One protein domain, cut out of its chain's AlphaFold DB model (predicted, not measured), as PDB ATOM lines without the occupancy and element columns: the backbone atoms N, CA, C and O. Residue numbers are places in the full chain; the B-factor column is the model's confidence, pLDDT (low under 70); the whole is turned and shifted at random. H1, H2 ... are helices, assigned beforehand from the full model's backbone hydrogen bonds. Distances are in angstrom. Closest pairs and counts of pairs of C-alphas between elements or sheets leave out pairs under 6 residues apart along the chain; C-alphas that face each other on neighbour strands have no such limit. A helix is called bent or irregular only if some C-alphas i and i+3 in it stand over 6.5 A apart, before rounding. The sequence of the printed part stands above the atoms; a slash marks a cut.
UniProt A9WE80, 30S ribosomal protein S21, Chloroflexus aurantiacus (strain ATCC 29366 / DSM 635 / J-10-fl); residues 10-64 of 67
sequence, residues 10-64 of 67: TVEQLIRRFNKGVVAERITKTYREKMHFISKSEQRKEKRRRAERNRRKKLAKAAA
ATOM      1  N   THR A  10     -50.145 -10.454  50.837       97.44
ATOM      2  CA  THR A  10     -49.829 -10.659  49.413       97.44
ATOM      3  C   THR A  10     -48.517  -9.977  49.025       97.44
ATOM      4  O   THR A  10     -48.063  -9.015  49.652       97.44
ATOM      5  N   VAL A  11     -47.898 -10.425  47.935       96.75
ATOM      6  CA  VAL A  11     -46.639  -9.839  47.447       96.75
ATOM      7  C   VAL A  11     -46.813  -8.355  47.088       96.75
ATOM      8  O   VAL A  11     -45.953  -7.532  47.400       96.75
ATOM      9  N   GLU A  12     -47.952  -7.963  46.519       97.69
ATOM     10  CA  GLU A  12     -48.241  -6.572  46.153       97.69
ATOM     11  C   GLU A  12     -48.359  -5.666  47.383       97.69
ATOM     12  O   GLU A  12     -48.000  -4.485  47.335       97.69
ATOM     13  N   GLN A  13     -48.889  -6.179  48.495       97.81
ATOM     14  CA  GLN A  13     -48.947  -5.440  49.759       97.81
ATOM     15  C   GLN A  13     -47.539  -5.224  50.333       97.81
ATOM     16  O   GLN A  13     -47.194  -4.094  50.701       97.81
ATOM     17  N   LEU A  14     -46.698  -6.262  50.287       97.94
ATOM     18  CA  LEU A  14     -45.297  -6.184  50.695       97.94
ATOM     19  C   LEU A  14     -44.521  -5.151  49.860       97.94
ATOM     20  O   LEU A  14     -43.871  -4.262  50.420       97.94
ATOM     21  N   ILE A  15     -44.646  -5.200  48.529       97.81
ATOM     22  CA  ILE A  15     -44.003  -4.245  47.611       97.81
ATOM     23  C   ILE A  15     -44.489  -2.817  47.880       97.81
ATOM     24  O   ILE A  15     -43.686  -1.882  47.909       97.81
ATOM     25  N   ARG A  16     -45.788  -2.612  48.139       97.75
ATOM     26  CA  ARG A  16     -46.322  -1.283  48.480       97.75
ATOM     27  C   ARG A  16     -45.705  -0.722  49.760       97.75
ATOM     28  O   ARG A  16     -45.331   0.452  49.784       97.75
ATOM     29  N   ARG A  17     -45.548  -1.539  50.807       97.56
ATOM     30  CA  ARG A  17     -44.851  -1.132  52.042       97.56
ATOM     31  C   ARG A  17     -43.386  -0.812  51.787       97.56
ATOM     32  O   ARG A  17     -42.896   0.199  52.291       97.56
ATOM     33  N   PHE A  18     -42.713  -1.637  50.990       97.75
ATOM     34  CA  PHE A  18     -41.334  -1.389  50.598       97.75
ATOM     35  C   PHE A  18     -41.191  -0.041  49.873       97.75
ATOM     36  O   PHE A  18     -40.437   0.830  50.303       97.75
ATOM     37  N   ASN A  19     -42.005   0.205  48.847       97.44
ATOM     38  CA  ASN A  19     -41.990   1.467  48.108       97.44
ATOM     39  C   ASN A  19     -42.297   2.668  49.012       97.44
ATOM     40  O   ASN A  19     -41.652   3.713  48.904       97.44
ATOM     41  N   LYS A  20     -43.238   2.517  49.955       96.81
ATOM     42  CA  LYS A  20     -43.549   3.564  50.935       96.81
ATOM     43  C   LYS A  20     -42.337   3.906  51.805       96.81
ATOM     44  O   LYS A  20     -42.072   5.089  52.009       96.81
ATOM     45  N   GLY A  21     -41.589   2.911  52.283       97.31
ATOM     46  CA  GLY A  21     -40.376   3.165  53.065       97.31
ATOM     47  C   GLY A  21     -39.247   3.782  52.234       97.31
ATOM     48  O   GLY A  21     -38.637   4.743  52.690       97.31
ATOM     49  N   VAL A  22     -39.047   3.350  50.981       97.06
ATOM     50  CA  VAL A  22     -38.068   3.962  50.056       97.06
ATOM     51  C   VAL A  22     -38.341   5.454  49.864       97.06
ATOM     52  O   VAL A  22     -37.418   6.275  49.889       97.06
ATOM     53  N   VAL A  23     -39.614   5.821  49.691       96.12
ATOM     54  CA  VAL A  23     -40.039   7.220  49.552       96.12
ATOM     55  C   VAL A  23     -39.877   7.983  50.868       96.12
ATOM     56  O   VAL A  23     -39.361   9.104  50.852       96.12
ATOM     57  N   ALA A  24     -40.282   7.393  51.999       95.94
ATOM     58  CA  ALA A  24     -40.199   8.019  53.319       95.94
ATOM     59  C   ALA A  24     -38.748   8.309  53.738       95.94
ATOM     60  O   ALA A  24     -38.438   9.427  54.148       95.94
ATOM     61  N   GLU A  25     -37.846   7.344  53.540       96.62
ATOM     62  CA  GLU A  25     -36.405   7.480  53.795       96.62
ATOM     63  C   GLU A  25     -35.683   8.289  52.697       96.62
ATOM     64  O   GLU A  25     -34.487   8.551  52.799       96.62
ATOM     65  N   ARG A  26     -36.396   8.733  51.648       95.88
ATOM     66  CA  ARG A  26     -35.869   9.542  50.532       95.88
ATOM     67  C   ARG A  26     -34.674   8.916  49.802       95.88
ATOM     68  O   ARG A  26     -33.914   9.643  49.164       95.88
ATOM     69  N   ILE A  27     -34.546   7.590  49.816       94.62
ATOM     70  CA  ILE A  27     -33.364   6.863  49.318       94.62
ATOM     71  C   ILE A  27     -33.034   7.259  47.869       94.62
ATOM     72  O   ILE A  27     -31.938   7.743  47.580       94.62
ATOM     73  N   THR A  28     -34.007   7.147  46.961       93.69
ATOM     74  CA  THR A  28     -33.821   7.471  45.534       93.69
ATOM     75  C   THR A  28     -33.550   8.954  45.295       93.69
ATOM     76  O   THR A  28     -32.754   9.312  44.429       93.69
ATOM     77  N   LYS A  29     -34.181   9.837  46.077       92.62
ATOM     78  CA  LYS A  29     -33.974  11.287  45.989       92.62
ATOM     79  C   LYS A  29     -32.548  11.656  46.383       92.62
ATOM     80  O   LYS A  29     -31.886  12.371  45.642       92.62
ATOM     81  N   THR A  30     -32.081  11.161  47.526       92.19
ATOM     82  CA  THR A  30     -30.733  11.442  48.025       92.19
ATOM     83  C   THR A  30     -29.668  10.896  47.087       92.19
ATOM     84  O   THR A  30     -28.680  11.584  46.847       92.19
ATOM     85  N   TYR A  31     -29.883   9.710  46.512       93.94
ATOM     86  CA  TYR A  31     -28.994   9.170  45.488       93.94
ATOM     87  C   TYR A  31     -28.879  10.119  44.283       93.94
ATOM     88  O   TYR A  31     -27.781  10.547  43.940       93.94
ATOM     89  N   ARG A  32     -30.014  10.550  43.707       91.44
ATOM     90  CA  ARG A  32     -30.046  11.508  42.582       91.44
ATOM     91  C   ARG A  32     -29.370  12.840  42.913       91.44
ATOM     92  O   ARG A  32     -28.638  13.367  42.086       91.44
ATOM     93  N   GLU A  33     -29.589  13.369  44.115       89.06
ATOM     94  CA  GLU A  33     -28.982  14.633  44.564       89.06
ATOM     95  C   GLU A  33     -27.460  14.541  44.739       89.06
ATOM     96  O   GLU A  33     -26.783  15.560  44.642       89.06
ATOM     97  N   LYS A  34     -26.923  13.341  44.990       91.25
ATOM     98  CA  LYS A  34     -25.481  13.095  45.139       91.25
ATOM     99  C   LYS A  34     -24.786  12.667  43.845       91.25
ATOM    100  O   LYS A  34     -23.562  12.648  43.827       91.25
ATOM    101  N   MET A  35     -25.526  12.337  42.783       93.19
ATOM    102  CA  MET A  35     -24.930  11.879  41.517       93.19
ATOM    103  C   MET A  35     -24.097  12.950  40.811       93.19
ATOM    104  O   MET A  35     -23.177  12.620  40.068       93.19
ATOM    105  N   HIS A  36     -24.415  14.225  41.024       92.00
ATOM    106  CA  HIS A  36     -23.709  15.333  40.396       92.00
ATOM    107  C   HIS A  36     -23.239  16.321  41.451       92.00
ATOM    108  O   HIS A  36     -23.936  16.599  42.431       92.00
ATOM    109  N   PHE A  37     -22.056  16.890  41.232       93.81
ATOM    110  CA  PHE A  37     -21.585  17.991  42.051       93.81
ATOM    111  C   PHE A  37     -22.471  19.222  41.830       93.81
ATOM    112  O   PHE A  37     -22.695  19.657  40.702       93.81
ATOM    113  N   ILE A  38     -22.947  19.813  42.926       91.44
ATOM    114  CA  ILE A  38     -23.690  21.073  42.920       91.44
ATOM    115  C   ILE A  38     -22.989  22.021  43.885       91.44
ATOM    116  O   ILE A  38     -22.868  21.728  45.080       91.44
ATOM    117  N   SER A  39     -22.568  23.183  43.388       96.12
ATOM    118  CA  SER A  39     -21.909  24.199  44.210       96.12
ATOM    119  C   SER A  39     -22.821  24.691  45.342       96.12
ATOM    120  O   SER A  39     -24.052  24.686  45.243       96.12
ATOM    121  N   LYS A  40     -22.229  25.196  46.433       95.69
ATOM    122  CA  LYS A  40     -23.001  25.777  47.549       95.69
ATOM    123  C   LYS A  40     -23.896  26.939  47.101       95.69
ATOM    124  O   LYS A  40     -24.967  27.134  47.672       95.69
ATOM    125  N   SER A  41     -23.478  27.697  46.085       97.31
ATOM    126  CA  SER A  41     -24.274  28.792  45.524       97.31
ATOM    127  C   SER A  41     -25.546  28.276  44.847       97.31
ATOM    128  O   SER A  41     -26.645  28.733  45.169       97.31
ATOM    129  N   GLU A  42     -25.422  27.254  43.998       95.50
ATOM    130  CA  GLU A  42     -26.572  26.654  43.315       95.50
ATOM    131  C   GLU A  42     -27.513  25.945  44.301       95.50
ATOM    132  O   GLU A  42     -28.731  26.114  44.213       95.50
ATOM    133  N   GLN A  43     -26.984  25.283  45.340       94.44
ATOM    134  CA  GLN A  43     -27.810  24.740  46.432       94.44
ATOM    135  C   GLN A  43     -28.648  25.834  47.123       94.44
ATOM    136  O   GLN A  43     -29.844  25.651  47.370       94.44
ATOM    137  N   ARG A  44     -28.049  27.001  47.416       96.56
ATOM    138  CA  ARG A  44     -28.762  28.150  48.009       96.56
ATOM    139  C   ARG A  44     -29.817  28.718  47.059       96.56
ATOM    140  O   ARG A  44     -30.928  29.033  47.492       96.56
ATOM    141  N   LYS A  45     -29.495  28.826  45.769       96.88
ATOM    142  CA  LYS A  45     -30.404  29.313  44.727       96.88
ATOM    143  C   LYS A  45     -31.628  28.410  44.585       96.88
ATOM    144  O   LYS A  45     -32.747  28.923  44.596       96.88
ATOM    145  N   GLU A  46     -31.439  27.091  44.548       94.00
ATOM    146  CA  GLU A  46     -32.547  26.135  44.475       94.00
ATOM    147  C   GLU A  46     -33.394  26.142  45.754       94.00
ATOM    148  O   GLU A  46     -34.625  26.151  45.680       94.00
ATOM    149  N   LYS A  47     -32.772  26.244  46.940       95.38
ATOM    150  CA  LYS A  47     -33.503  26.385  48.213       95.38
ATOM    151  C   LYS A  47     -34.429  27.605  48.198       95.38
ATOM    152  O   LYS A  47     -35.599  27.485  48.567       95.38
ATOM    153  N   ARG A  48     -33.935  28.758  47.730       97.12
ATOM    154  CA  ARG A  48     -34.722  29.996  47.591       97.12
ATOM    155  C   ARG A  48     -35.871  29.829  46.593       97.12
ATOM    156  O   ARG A  48     -37.013  30.108  46.949       97.12
ATOM    157  N   ARG A  49     -35.602  29.289  45.397       96.88
ATOM    158  CA  ARG A  49     -36.635  29.006  44.380       96.88
ATOM    159  C   ARG A  49     -37.722  28.076  44.916       96.88
ATOM    160  O   ARG A  49     -38.908  28.293  44.683       96.88
ATOM    161  N   ARG A  50     -37.342  27.030  45.651       95.38
ATOM    162  CA  ARG A  50     -38.289  26.096  46.271       95.38
ATOM    163  C   ARG A  50     -39.138  26.764  47.351       95.38
ATOM    164  O   ARG A  50     -40.341  26.520  47.394       95.38
ATOM    165  N   ALA A  51     -38.535  27.592  48.204       96.88
ATOM    166  CA  ALA A  51     -39.260  28.334  49.232       96.88
ATOM    167  C   ALA A  51     -40.307  29.269  48.609       96.88
ATOM    168  O   ALA A  51     -41.464  29.263  49.028       96.88
ATOM    169  N   GLU A  52     -39.937  29.989  47.551       97.50
ATOM    170  CA  GLU A  52     -40.854  30.862  46.822       97.50
ATOM    171  C   GLU A  52     -41.987  30.081  46.145       97.50
ATOM    172  O   GLU A  52     -43.156  30.426  46.310       97.50
ATOM    173  N   ARG A  53     -41.674  28.968  45.463       96.44
ATOM    174  CA  ARG A  53     -42.699  28.076  44.890       96.44
ATOM    175  C   ARG A  53     -43.683  27.587  45.951       96.44
ATOM    176  O   ARG A  53     -44.886  27.589  45.715       96.44
ATOM    177  N   ASN A  54     -43.192  27.192  47.124       95.81
ATOM    178  CA  ASN A  54     -44.048  26.759  48.226       95.81
ATOM    179  C   ASN A  54     -44.917  27.902  48.765       95.81
ATOM    180  O   ASN A  54     -46.086  27.672  49.062       95.81
ATOM    181  N   ARG A  55     -44.378  29.125  48.859       95.69
ATOM    182  CA  ARG A  55     -45.148  30.318  49.239       95.69
ATOM    183  C   ARG A  55     -46.277  30.578  48.242       95.69
ATOM    184  O   ARG A  55     -47.423  30.688  48.659       95.69
ATOM    185  N   ARG A  56     -45.976  30.579  46.937       95.88
ATOM    186  CA  ARG A  56     -46.978  30.750  45.869       95.88
ATOM    187  C   ARG A  56     -48.067  29.675  45.935       95.88
ATOM    188  O   ARG A  56     -49.244  30.002  45.887       95.88
ATOM    189  N   LYS A  57     -47.688  28.405  46.133       95.81
ATOM    190  CA  LYS A  57     -48.649  27.299  46.307       95.81
ATOM    191  C   LYS A  57     -49.553  27.480  47.528       95.81
ATOM    192  O   LYS A  57     -50.739  27.191  47.438       95.81
ATOM    193  N   LYS A  58     -49.006  27.937  48.660       94.69
ATOM    194  CA  LYS A  58     -49.797  28.205  49.871       94.69
ATOM    195  C   LYS A  58     -50.808  29.329  49.648       94.69
ATOM    196  O   LYS A  58     -51.962  29.146  50.004       94.69
ATOM    197  N   LEU A  59     -50.388  30.431  49.024       94.06
ATOM    198  CA  LEU A  59     -51.272  31.558  48.702       94.06
ATOM    199  C   LEU A  59     -52.386  31.146  47.735       94.06
ATOM    200  O   LEU A  59     -53.546  31.424  47.997       94.06
ATOM    201  N   ALA A  60     -52.051  30.412  46.670       94.19
ATOM    202  CA  ALA A  60     -53.048  29.902  45.729       94.19
ATOM    203  C   ALA A  60     -54.062  28.968  46.409       94.19
ATOM    204  O   ALA A  60     -55.249  29.020  46.107       94.19
ATOM    205  N   LYS A  61     -53.608  28.131  47.353       94.06
ATOM    206  CA  LYS A  61     -54.496  27.261  48.131       94.06
ATOM    207  C   LYS A  61     -55.401  28.054  49.081       94.06
ATOM    208  O   LYS A  61     -56.559  27.688  49.210       94.06
ATOM    209  N   ALA A  62     -54.880  29.088  49.741       90.75
ATOM    210  CA  ALA A  62     -55.668  29.957  50.619       90.75
ATOM    211  C   ALA A  62     -56.756  30.697  49.824       90.75
ATOM    212  O   ALA A  62     -57.934  30.540  50.127       90.75
ATOM    213  N   ALA A  63     -56.375  31.317  48.702       89.94
ATOM    214  CA  ALA A  63     -57.306  31.980  47.793       89.94
ATOM    215  C   ALA A  63     -58.402  31.031  47.272       89.94
ATOM    216  O   ALA A  63     -59.572  31.396  47.244       89.94
ATOM    217  N   ALA A  64     -58.050  29.790  46.913       88.06
ATOM    218  CA  ALA A  64     -59.023  28.780  46.485       88.06
ATOM    219  C   ALA A  64     -59.978  28.323  47.607       88.06
ATOM    220  O   ALA A  64     -61.046  27.793  47.315       88.06
TER     221      ALA A  64
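Overview. This is residues 10 to 64 of the 67 residues of the protein "30S ribosomal protein S21" of Chloroflexus aurantiacus (strain ATCC 29366 / DSM 635 / J-10-fl) (UniProt A9WE80). This is an open, flat V: the long straight helix H3 makes one arm, H1 and H2, set end to end with a break in line between them, make the other, and the unnamed residues 35 to 39 join the arms at the closed end. Nothing fills the space between the arms, and H3 touches neither H1 nor H2. The printed part has 55 residues with three named helices, in the order H1, H2, H3 along the chain, and no named strand; the class is all helix. The whole is extended, with a radius of gyration of the C-alphas of 16.7 A, and flat, its C-alphas spanning 43 by 39 by 11 A.

Along the chain. Start with the longest helix, H3, residues 40 to 64. Find C-alpha 40 at (-23.001, 25.777, 47.549); from there the helix runs 36.2 A to C-alpha 64 at (-59.023, 28.780, 46.485), and x is the coordinate that changes most. Go back along the chain to H2, residues 27 to 34, which is 10.9 A long from first to last C-alpha. Before it comes H1, residues 11 to 24: look for C-alpha 11 at (-46.639, -9.839, 47.447), from which H1 runs 19.9 A to C-alpha 24. None of the three helices is bent.

Arrangement. From H3, look across to the other helices: H2 and H3 are apart, although a tight link of five residues, 35 to 39, joins them. H1 and H3 are apart as well. H1 and H2 are close but not clearly touching, with 1 pair of C-alphas within 8 A; the closest C-alphas are those of Val 22 and Thr 28, 7.1 A apart. Their centres are 17.6 A apart. They run the same way at a steep tilt of 38 degrees, only just past shallow. Between them is a tight link of two residues, Glu 25 and Arg 26. Read the backbone O and N atoms along each helix: in H1, H2 and H3 every O i to N i+4 pair is within hydrogen-bond range.

Size, cuts and confidence. The two C-alphas farthest apart are those of Thr 10 and Ser 41, at 47.2 A, while the first and last printed C-alphas, those of Thr 10 and Ala 64, are 40.6 A apart. Residues 10 to 64 stand free: each of their C-alphas is more than 10 A from any C-alpha that lies 8 or more residues away along the chain. The printed part has no cut, and both links between helices are tight. In the B-factor column you will find the model's confidence: the mean pLDDT of the printed part is 95.1, and no printed residue is under 70.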